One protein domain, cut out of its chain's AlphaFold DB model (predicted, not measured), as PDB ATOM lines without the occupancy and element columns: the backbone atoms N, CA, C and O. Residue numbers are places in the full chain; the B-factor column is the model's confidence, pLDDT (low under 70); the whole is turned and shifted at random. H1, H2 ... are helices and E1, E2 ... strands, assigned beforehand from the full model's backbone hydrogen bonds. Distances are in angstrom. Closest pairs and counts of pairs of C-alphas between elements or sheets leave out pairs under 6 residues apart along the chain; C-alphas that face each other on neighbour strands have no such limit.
ATOM      1  N   GLN A   3     171.985 205.497  96.642       89.56
ATOM      2  CA  GLN A   3     172.329 205.883  95.281       89.56
ATOM      3  C   GLN A   3     172.612 204.640  94.452       89.56
ATOM      4  O   GLN A   3     173.457 203.822  94.804       89.56
ATOM      5  N   TYR A   4     171.902 204.521  93.340       89.31
ATOM      6  CA  TYR A   4     172.036 203.435  92.393       89.31
ATOM      7  C   TYR A   4     172.467 203.989  91.048       89.31
ATOM      8  O   TYR A   4     171.851 204.903  90.497       89.31
ATOM      9  N   ARG A   5     173.529 203.415  90.503       92.81
ATOM     10  CA  ARG A   5     173.979 203.637  89.139       92.81
ATOM     11  C   ARG A   5     173.160 202.744  88.224       92.81
ATOM     12  O   ARG A   5     173.324 201.529  88.234       92.81
ATOM     13  N   VAL A   6     172.274 203.346  87.445       92.12
ATOM     14  CA  VAL A   6     171.331 202.653  86.567       92.12
ATOM     15  C   VAL A   6     171.780 202.793  85.123       92.12
ATOM     16  O   VAL A   6     171.950 203.905  84.619       92.12
ATOM     17  N   ARG A   7     171.930 201.657  84.443       93.50
ATOM     18  CA  ARG A   7     172.184 201.585  83.003       93.50
ATOM     19  C   ARG A   7     170.887 201.293  82.275       93.50
ATOM     20  O   ARG A   7     170.192 200.326  82.598       93.50
ATOM     21  N   TYR A   8     170.581 202.107  81.279       92.81
ATOM     22  CA  TYR A   8     169.338 202.012  80.530       92.81
ATOM     23  C   TYR A   8     169.574 202.172  79.030       92.81
ATOM     24  O   TYR A   8     170.561 202.761  78.589       92.81
ATOM     25  N   SER A   9     168.618 201.663  78.268       93.12
ATOM     26  CA  SER A   9     168.447 201.927  76.842       93.12
ATOM     27  C   SER A   9     167.055 202.510  76.618       93.12
ATOM     28  O   SER A   9     166.161 202.315  77.439       93.12
ATOM     29  N   VAL A  10     166.848 203.223  75.522       91.50
ATOM     30  CA  VAL A  10     165.569 203.820  75.146       91.50
ATOM     31  C   VAL A  10     165.065 203.109  73.907       91.50
ATOM     32  O   VAL A  10     165.696 203.163  72.856       91.50
ATOM     33  N   LEU A  11     163.917 202.452  74.034       90.56
ATOM     34  CA  LEU A  11     163.184 201.905  72.906       90.56
ATOM     35  C   LEU A  11     162.291 203.003  72.316       90.56
ATOM     36  O   LEU A  11     161.398 203.481  73.025       90.56
ATOM     37  N   PRO A  12     162.496 203.409  71.050       89.62
ATOM     38  CA  PRO A  12     161.664 204.429  70.438       89.62
ATOM     39  C   PRO A  12     160.222 203.954  70.245       89.62
ATOM     40  O   PRO A  12     159.958 202.778  69.977       89.62
ATOM     41  N   ALA A  13     159.280 204.889  70.329       89.50
ATOM     42  CA  ALA A  13     157.875 204.609  70.065       89.50
ATOM     43  C   ALA A  13     157.668 203.940  68.690       89.50
ATOM     44  O   ALA A  13     158.116 204.446  67.661       89.50
ATOM     45  N   GLY A  14     156.933 202.826  68.665       85.81
ATOM     46  CA  GLY A  14     156.594 202.120  67.424       85.81
ATOM     47  C   GLY A  14     157.685 201.198  66.875       85.81
ATOM     48  O   GLY A  14     157.466 200.603  65.824       85.81
ATOM     49  N   VAL A  15     158.814 201.048  67.573       85.81
ATOM     50  CA  VAL A  15     159.845 200.051  67.253       85.81
ATOM     51  C   VAL A  15     159.494 198.742  67.963       85.81
ATOM     52  O   VAL A  15     159.408 198.693  69.193       85.81
ATOM     53  N   GLY A  16     159.236 197.687  67.189       79.56
ATOM     54  CA  GLY A  16     158.992 196.350  67.714       79.56
ATOM     55  C   GLY A  16     160.289 195.659  68.150       79.56
ATOM     56  O   GLY A  16     161.371 196.071  67.752       79.56
ATOM     57  N   PRO A  17     160.207 194.584  68.951       74.94
ATOM     58  CA  PRO A  17     161.377 193.825  69.409       74.94
ATOM     59  C   PRO A  17     162.241 193.236  68.286       74.94
ATOM     60  O   PRO A  17     163.422 193.002  68.517       74.94
ATOM     61  N   ASP A  18     161.674 193.024  67.096       83.88
ATOM     62  CA  ASP A  18     162.397 192.514  65.922       83.88
ATOM     63  C   ASP A  18     162.987 193.639  65.046       83.88
ATOM     64  O   ASP A  18     163.752 193.368  64.123       83.88
ATOM     65  N   ASP A  19     162.634 194.898  65.328       84.81
ATOM     66  CA  ASP A  19     163.011 196.074  64.535       84.81
ATOM     67  C   ASP A  19     164.261 196.792  65.082       84.81
ATOM     68  O   ASP A  19     164.655 197.831  64.545       84.81
ATOM     69  N   TYR A  20     164.881 196.276  66.152       83.38
ATOM     70  CA  TYR A  20     166.104 196.836  66.735       83.38
ATOM     71  C   TYR A  20     167.086 195.756  67.196       83.38
ATOM     72  O   TYR A  20     166.683 194.715  67.718       83.38
ATOM     73  N   GLU A  21     168.388 196.041  67.112       83.44
ATOM     74  CA  GLU A  21     169.383 195.319  67.898       83.44
ATOM     75  C   GLU A  21     169.639 196.068  69.217       83.44
ATOM     76  O   GLU A  21     169.672 197.301  69.240       83.44
ATOM     77  N   PRO A  22     169.857 195.378  70.353       78.00
ATOM     78  CA  PRO A  22     170.065 196.046  71.642       78.00
ATOM     79  C   PRO A  22     171.239 197.036  71.676       78.00
ATOM     80  O   PRO A  22     171.299 197.864  72.581       78.00
ATOM     81  N   ALA A  23     172.184 196.915  70.739       81.75
ATOM     82  CA  ALA A  23     173.327 197.812  70.595       81.75
ATOM     83  C   ALA A  23     172.990 199.117  69.851       81.75
ATOM     84  O   ALA A  23     173.728 200.088  69.999       81.75
ATOM     85  N   ASP A  24     171.892 199.150  69.091       83.94
ATOM     86  CA  ASP A  24     171.462 200.317  68.312       83.94
ATOM     87  C   ASP A  24     170.631 201.303  69.136       83.94
ATOM     88  O   ASP A  24     170.420 202.447  68.727       83.94
ATOM     89  N   LEU A  25     170.123 200.860  70.290       87.31
ATOM     90  CA  LEU A  25     169.310 201.701  71.152       87.31
ATOM     91  C   LEU A  25     170.164 202.773  71.822       87.31
ATOM     92  O   LEU A  25     171.170 202.476  72.470       87.31
ATOM     93  N   ASP A  26     169.693 204.016  71.733       86.88
ATOM     94  CA  ASP A  26     170.258 205.117  72.500       86.88
ATOM     95  C   ASP A  26     170.120 204.806  73.993       86.88
ATOM     96  O   ASP A  26     169.116 204.251  74.446       86.88
ATOM     97  N   GLY A  27     171.150 205.093  74.771       89.06
ATOM     98  CA  GLY A  27     171.212 204.646  76.149       89.06
ATOM     99  C   GLY A  27     172.258 205.396  76.938       89.06
ATOM    100  O   GLY A  27     173.055 206.170  76.406       89.06
ATOM    101  N   GLY A  28     172.248 205.162  78.239       90.81
ATOM    102  CA  GLY A  28     173.119 205.881  79.139       90.81
ATOM    103  C   GLY A  28     173.218 205.247  80.509       90.81
ATOM    104  O   GLY A  28     172.623 204.210  80.815       90.81
ATOM    105  N   GLU A  29     174.000 205.915  81.340       93.12
ATOM    106  CA  GLU A  29     174.135 205.629  82.756       93.12
ATOM    107  C   GLU A  29     173.727 206.887  83.522       93.12
ATOM    108  O   GLU A  29     174.156 207.991  83.179       93.12
ATOM    109  N   LEU A  30     172.899 206.731  84.552       92.94
ATOM    110  CA  LEU A  30     172.601 207.806  85.494       92.94
ATOM    111  C   LEU A  30     172.620 207.295  86.928       92.94
ATOM    112  O   LEU A  30     172.391 206.117  87.187       92.94
ATOM    113  N   VAL A  31     172.873 208.204  87.864       92.81
ATOM    114  CA  VAL A  31     172.758 207.920  89.293       92.81
ATOM    115  C   VAL A  31     171.385 208.382  89.763       92.81
ATOM    116  O   VAL A  31     171.032 209.551  89.610       92.81
ATOM    117  N   LEU A  32     170.616 207.456  90.326       90.69
ATOM    118  CA  LEU A  32     169.298 207.694  90.898       90.69
ATOM    119  C   LEU A  32     169.329 207.427  92.396       90.69
ATOM    120  O   LEU A  32     169.919 206.451  92.850       90.69
ATOM    121  N   GLU A  33     168.664 208.280  93.165       89.94
ATOM    122  CA  GLU A  33     168.399 208.008  94.573       89.94
ATOM    123  C   GLU A  33     167.087 207.229  94.674       89.94
ATOM    124  O   GLU A  33     166.019 207.757  94.363       89.94
ATOM    125  N   LEU A  34     167.178 205.956  95.057       86.38
ATOM    126  CA  LEU A  34     166.038 205.045  95.130       86.38
ATOM    127  C   LEU A  34     165.852 204.529  96.551       86.38
ATOM    128  O   LEU A  34     166.785 204.504  97.367       86.38
ATOM    129  N   SER A  35     164.630 204.103  96.855       80.50
ATOM    130  CA  SER A  35     164.375 203.371  98.087       80.50
ATOM    131  C   SER A  35     165.068 202.028  97.971       80.50
ATOM    132  O   SER A  35     164.743 201.229  97.101       80.50
ATOM    133  N   ASP A  36     166.038 201.793  98.844       70.25
ATOM    134  CA  ASP A  36     166.592 200.464  99.027       70.25
ATOM    135  C   ASP A  36     165.615 199.694  99.925       70.25
ATOM    136  O   ASP A  36     165.492 200.065 101.103       70.25
ATOM    137  N   PRO A  37     164.827 198.732  99.406       62.81
ATOM    138  CA  PRO A  37     164.019 197.899 100.268       62.81
ATOM    139  C   PRO A  37     165.005 197.105 101.119       62.81
ATOM    140  O   PRO A  37     165.657 196.188 100.631       62.81
ATOM    141  N   ALA A  38     165.141 197.486 102.392       52.97
ATOM    142  CA  ALA A  38     165.913 196.705 103.348       52.97
ATOM    143  C   ALA A  38     165.514 195.223 103.208       52.97
ATOM    144  O   ALA A  38     164.333 194.950 102.973       52.97
ATOM    145  N   PRO A  39     166.456 194.270 103.323       53.56
ATOM    146  CA  PRO A  39     166.162 192.863 103.103       53.56
ATOM    147  C   PRO A  39     165.174 192.376 104.165       53.56
ATOM    148  O   PRO A  39     165.556 191.945 105.248       53.56
ATOM    149  N   GLU A  40     163.879 192.434 103.875       50.50
ATOM    150  CA  GLU A  40     162.846 191.868 104.733       50.50
ATOM    151  C   GLU A  40     162.682 190.376 104.426       50.50
ATOM    152  O   GLU A  40     161.565 189.955 104.192       50.50
ATOM    153  N   HIS A  41     163.744 189.560 104.368       44.47
ATOM    154  CA  HIS A  41     163.619 188.089 104.351       44.47
ATOM    155  C   HIS A  41     164.861 187.398 104.946       44.47
ATOM    156  O   HIS A  41     165.991 187.615 104.504       44.47
ATOM    157  N   GLU A  42     164.637 186.489 105.903       43.28
ATOM    158  CA  GLU A  42     165.583 185.421 106.249       43.28
ATOM    159  C   GLU A  42     165.833 184.569 104.990       43.28
ATOM    160  O   GLU A  42     164.961 183.814 104.564       43.28
ATOM    161  N   GLY A  43     166.995 184.715 104.342       52.78
ATOM    162  CA  GLY A  43     167.280 183.954 103.116       52.78
ATOM    163  C   GLY A  43     168.484 184.378 102.268       52.78
ATOM    164  O   GLY A  43     168.832 183.653 101.343       52.78
ATOM    165  N   GLY A  44     169.151 185.497 102.572       47.38
ATOM    166  CA  GLY A  44     170.496 185.781 102.045       47.38
ATOM    167  C   GLY A  44     170.598 186.215 100.576       47.38
ATOM    168  O   GLY A  44     171.685 186.131 100.013       47.38
ATOM    169  N   MET A  45     169.515 186.684  99.948       47.69
ATOM    170  CA  MET A  45     169.590 187.375  98.653       47.69
ATOM    171  C   MET A  45     169.572 188.890  98.891       47.69
ATOM    172  O   MET A  45     168.619 189.400  99.476       47.69
ATOM    173  N   GLU A  46     170.628 189.596  98.478       52.66
ATOM    174  CA  GLU A  46     170.656 191.064  98.446       52.66
ATOM    175  C   GLU A  46     169.591 191.549  97.452       52.66
ATOM    176  O   GLU A  46     169.719 191.359  96.242       52.66
ATOM    177  N   TYR A  47     168.506 192.129  97.964       60.31
ATOM    178  CA  TYR A  47     167.478 192.755  97.139       60.31
ATOM    179  C   TYR A  47     167.760 194.253  97.059       60.31
ATOM    180  O   TYR A  47     167.741 194.931  98.077       60.31
ATOM    181  N   GLY A  48     168.020 194.750  95.849       70.06
ATOM    182  CA  GLY A  48     168.043 196.184  95.556       70.06
ATOM    183  C   GLY A  48     166.636 196.749  95.286       70.06
ATOM    184  O   GLY A  48     165.633 196.057  95.486       70.06
ATOM    185  N   PRO A  49     166.529 197.993  94.781       78.56
ATOM    186  CA  PRO A  49     165.263 198.666  94.514       78.56
ATOM    187  C   PRO A  49     164.385 197.862  93.560       78.56
ATOM    188  O   PRO A  49     164.855 197.195  92.635       78.56
ATOM    189  N   HIS A  50     163.072 197.958  93.762       83.94
ATOM    190  CA  HIS A  50     162.108 197.271  92.914       83.94
ATOM    191  C   HIS A  50     162.212 197.788  91.467       83.94
ATOM    192  O   HIS A  50     162.155 198.995  91.240       83.94
ATOM    193  N   VAL A  51     162.269 196.900  90.464       83.00
ATOM    194  CA  VAL A  51     162.480 197.278  89.046       83.00
ATOM    195  C   VAL A  51     161.505 198.355  88.546       83.00
ATOM    196  O   VAL A  51     161.917 199.321  87.922       83.00
ATOM    197  N   LYS A  52     160.222 198.275  88.924       84.75
ATOM    198  CA  LYS A  52     159.206 199.301  88.597       84.75
ATOM    199  C   LYS A  52     159.452 200.682  89.214       84.75
ATOM    200  O   LYS A  52     158.844 201.661  88.783       84.75
ATOM    201  N   GLU A  53     160.210 200.762  90.302       87.38
ATOM    202  CA  GLU A  53     160.647 202.037  90.879       87.38
ATOM    203  C   GLU A  53     161.800 202.600  90.053       87.38
ATOM    204  O   GLU A  53     161.732 203.755  89.642       87.38
ATOM    205  N   VAL A  54     162.776 201.751  89.707       88.25
ATOM    206  CA  VAL A  54     163.886 202.089  88.806       88.25
ATOM    207  C   VAL A  54     163.354 202.599  87.460       88.25
ATOM    208  O   VAL A  54     163.701 203.698  87.044       88.25
ATOM    209  N   GLU A  55     162.446 201.864  86.811       89.88
ATOM    210  CA  GLU A  55     161.804 202.251  85.545       89.88
ATOM    211  C   GLU A  55     161.126 203.621  85.632       89.88
ATOM    212  O   GLU A  55     161.312 204.465  84.755       89.88
ATOM    213  N   ARG A  56     160.362 203.869  86.706       89.44
ATOM    214  CA  ARG A  56     159.680 205.154  86.916       89.44
ATOM    215  C   ARG A  56     160.660 206.296  87.148       89.44
ATOM    216  O   ARG A  56     160.445 207.385  86.624       89.44
ATOM    217  N   ALA A  57     161.723 206.054  87.906       91.00
ATOM    218  CA  ALA A  57     162.750 207.047  88.170       91.00
ATOM    219  C   ALA A  57     163.552 207.385  86.904       91.00
ATOM    220  O   ALA A  57     163.768 208.560  86.620       91.00
ATOM    221  N   VAL A  58     163.913 206.385  86.090       91.00
ATOM    222  CA  VAL A  58     164.560 206.602  84.785       91.00
ATOM    223  C   VAL A  58     163.626 207.357  83.842       91.00
ATOM    224  O   VAL A  58     164.044 208.347  83.250       91.00
ATOM    225  N   ALA A  59     162.353 206.965  83.749       90.75
ATOM    226  CA  ALA A  59     161.376 207.659  82.909       90.75
ATOM    227  C   ALA A  59     161.170 209.131  83.308       90.75
ATOM    228  O   ALA A  59     160.872 209.959  82.452       90.75
ATOM    229  N   ALA A  60     161.324 209.461  84.594       90.44
ATOM    230  CA  ALA A  60     161.233 210.829  85.095       90.44
ATOM    231  C   ALA A  60     162.530 211.639  84.902       90.44
ATOM    232  O   ALA A  60     162.468 212.862  84.778       90.44
ATOM    233  N   ALA A  61     163.693 210.981  84.905       90.00
ATOM    234  CA  ALA A  61     165.003 211.630  84.822       90.00
ATOM    235  C   ALA A  61     165.520 211.796  83.383       90.00
ATOM    236  O   ALA A  61     166.316 212.697  83.114       90.00
ATOM    237  N   VAL A  62     165.088 210.936  82.461       88.81
ATOM    238  CA  VAL A  62     165.542 210.919  81.067       88.81
ATOM    239  C   VAL A  62     164.545 211.681  80.186       88.81
ATOM    240  O   VAL A  62     163.337 211.499  80.336       88.81
ATOM    241  N   PRO A  63     165.009 212.512  79.231       85.44
ATOM    242  CA  PRO A  63     164.135 213.212  78.290       85.44
ATOM    243  C   PRO A  63     163.573 212.253  77.224       85.44
ATOM    244  O   PRO A  63     163.995 212.268  76.068       85.44
ATOM    245  N   LEU A  64     162.619 211.408  77.615       85.62
ATOM    246  CA  LEU A  64     161.912 210.483  76.727       85.62
ATOM    247  C   LEU A  64     160.884 211.225  75.862       85.62
ATOM    248  O   LEU A  64     160.166 212.105  76.351       85.62
ATOM    249  N   LYS A  65     160.772 210.869  74.577       88.00
ATOM    250  CA  LYS A  65     159.691 211.373  73.720       88.00
ATOM    251  C   LYS A  65     158.397 210.612  74.009       88.00
ATOM    252  O   LYS A  65     158.386 209.554  74.634       88.00
ATOM    253  N   ALA A  66     157.275 211.162  73.545       86.19
ATOM    254  CA  ALA A  66     155.975 210.523  73.715       86.19
ATOM    255  C   ALA A  66     155.958 209.127  73.067       86.19
ATOM    256  O   ALA A  66     156.058 209.007  71.847       86.19
ATOM    257  N   GLY A  67     155.795 208.093  73.897       84.19
ATOM    258  CA  GLY A  67     155.750 206.690  73.481       84.19
ATOM    259  C   GLY A  67     157.080 205.938  73.581       84.19
ATOM    260  O   GLY A  67     157.069 204.723  73.399       84.19
ATOM    261  N   ASP A  68     158.187 206.619  73.894       89.88
ATOM    262  CA  ASP A  68     159.465 205.958  74.163       89.88
ATOM    263  C   ASP A  68     159.395 205.185  75.488       89.88
ATOM    264  O   ASP A  68     158.723 205.603  76.438       89.88
ATOM    265  N   GLN A  69     160.109 204.064  75.566       87.94
ATOM    266  CA  GLN A  69     160.146 203.216  76.758       87.94
ATOM    267  C   GLN A  69     161.585 203.010  77.238       87.94
ATOM    268  O   GLN A  69     162.432 202.583  76.450       87.94
ATOM    269  N   PRO A  70     161.890 203.276  78.521       90.38
ATOM    270  CA  PRO A  70     163.192 202.950  79.072       90.38
ATOM    271  C   PRO A  70     163.274 201.444  79.342       90.38
ATOM    272  O   PRO A  70     162.441 200.873  80.043       90.38
ATOM    273  N   ILE A  71     164.309 200.806  78.814       89.69
ATOM    274  CA  ILE A  71     164.673 199.421  79.096       89.69
ATOM    275  C   ILE A  71     165.801 199.442  80.122       89.69
ATOM    276  O   ILE A  71     166.914 199.880  79.826       89.69
ATOM    277  N   ILE A  72     165.527 198.949  81.327       90.94
ATOM    278  CA  ILE A  72     166.537 198.854  82.383       90.94
ATOM    279  C   ILE A  72     167.448 197.660  82.104       90.94
ATOM    280  O   ILE A  72     166.985 196.528  81.970       90.94
ATOM    281  N   ARG A  73     168.756 197.914  81.996       89.56
ATOM    282  CA  ARG A  73     169.767 196.891  81.683       89.56
ATOM    283  C   ARG A  73     170.403 196.340  82.953       89.56
ATOM    284  O   ARG A  73     170.511 195.128  83.101       89.56
ATOM    285  N   SER A  74     170.803 197.225  83.861       89.06
ATOM    286  CA  SER A  74     171.297 196.879  85.194       89.06
ATOM    287  C   SER A  74     171.189 198.078  86.130       89.06
ATOM    288  O   SER A  74     171.079 199.222  85.678       89.06
ATOM    289  N   TRP A  75     171.234 197.822  87.431       88.56
ATOM    290  CA  TRP A  75     171.467 198.850  88.434       88.56
ATOM    291  C   TRP A  75     172.344 198.283  89.538       88.56
ATOM    292  O   TRP A  75     172.130 197.166  90.002       88.56
ATOM    293  N   ASP A  76     173.318 199.076  89.952       87.06
ATOM    294  CA  ASP A  76     174.308 198.697  90.949       87.06
ATOM    295  C   ASP A  76     174.403 199.818  91.986       87.06
ATOM    296  O   ASP A  76     174.178 200.987  91.659       87.06
ATOM    297  N   LEU A  77     174.704 199.483  93.241       85.31
ATOM    298  CA  LEU A  77     174.925 200.493  94.277       85.31
ATOM    299  C   LEU A  77     176.124 201.374  93.868       85.31
ATOM    300  O   LEU A  77     177.173 200.846  93.493       85.31
ATOM    301  N   ALA A  78     175.929 202.696  93.858       80.12
ATOM    302  CA  ALA A  78     176.873 203.671  93.303       80.12
ATOM    303  C   ALA A  78     178.043 204.007  94.236       80.12
ATOM    304  O   ALA A  78     177.847 204.025  95.473       80.12
TER     305      ALA A  78
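Overview. This is residues 3 to 78 of the 78 residues of an uncharacterized protein of Streptomyces scabiei (strain 87.22) (UniProt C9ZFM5). A strongly twisted sheet of three strands curls round one helix, H1, which packs on one face of it. Two long loops run out at opposite ends of this small body, and of these residues 40 to 45 stick out free. The printed part has 76 residues, with three named strands and one named helix in the order E1, E2, H1, E3; the sheet runs E2, E1, E3 and is antiparallel. The class is mixed, with under half of the residues in named elements. The whole is elongated, 43 by 23 by 18 A, and only just loose, close to compact, with a radius of gyration of the C-alphas of 14.0 A.

Arrangement. The inner strand E1, residues 3 to 11, is antiparallel to the edge strand E3, residues 69 to 77, at 157 degrees; N 7 and O 74 are 2.9 A apart, within hydrogen-bond range. On the other side of E1 is the edge strand E2, residues 27 to 34, antiparallel at 141 degrees, with N 6 and O 30 within hydrogen-bond range at 2.8 A; E1 and E2 form a hairpin. E2 bends by 57 degrees at residue 31, and E3 by 59 degrees at residue 73. H1, residues 51 to 61, is on the sheet, in two layers, a helix on one face of a sheet. Its closest C-alphas to E3 are those of Ala 59 and Pro 70, 6.3 A apart, and to E2 those of Ala 57 and Leu 32, 7.1 A. E2, H1 and E3 form a split strand-helix-strand unit, two strands running the same way with E1 between them, and its crossover is right-handed. In H1 every O i to N i+4 pair is within hydrogen-bond range.

Along the chain. E1 begins at C-alpha 3 (172.329, 205.883, 95.281) and is 24.5 A long from first to last C-alpha. E2 measures 19.7 A, H1 15.2 A and E3 23.1 A. H1 begins at C-alpha 51 (162.480, 197.278, 89.046), and E3 ends at C-alpha 77 (174.925, 200.493, 94.277).

Size, cuts and confidence. The two C-alphas farthest apart, those of Gly 14 and Glu 42, are 43.2 A apart. The printed part has no cut. The links E1 to E2 and E2 to H1 are long, and H1 to E3 is short. Mean pLDDT of the printed part is 81.9, with residues 37 to 47 under 70.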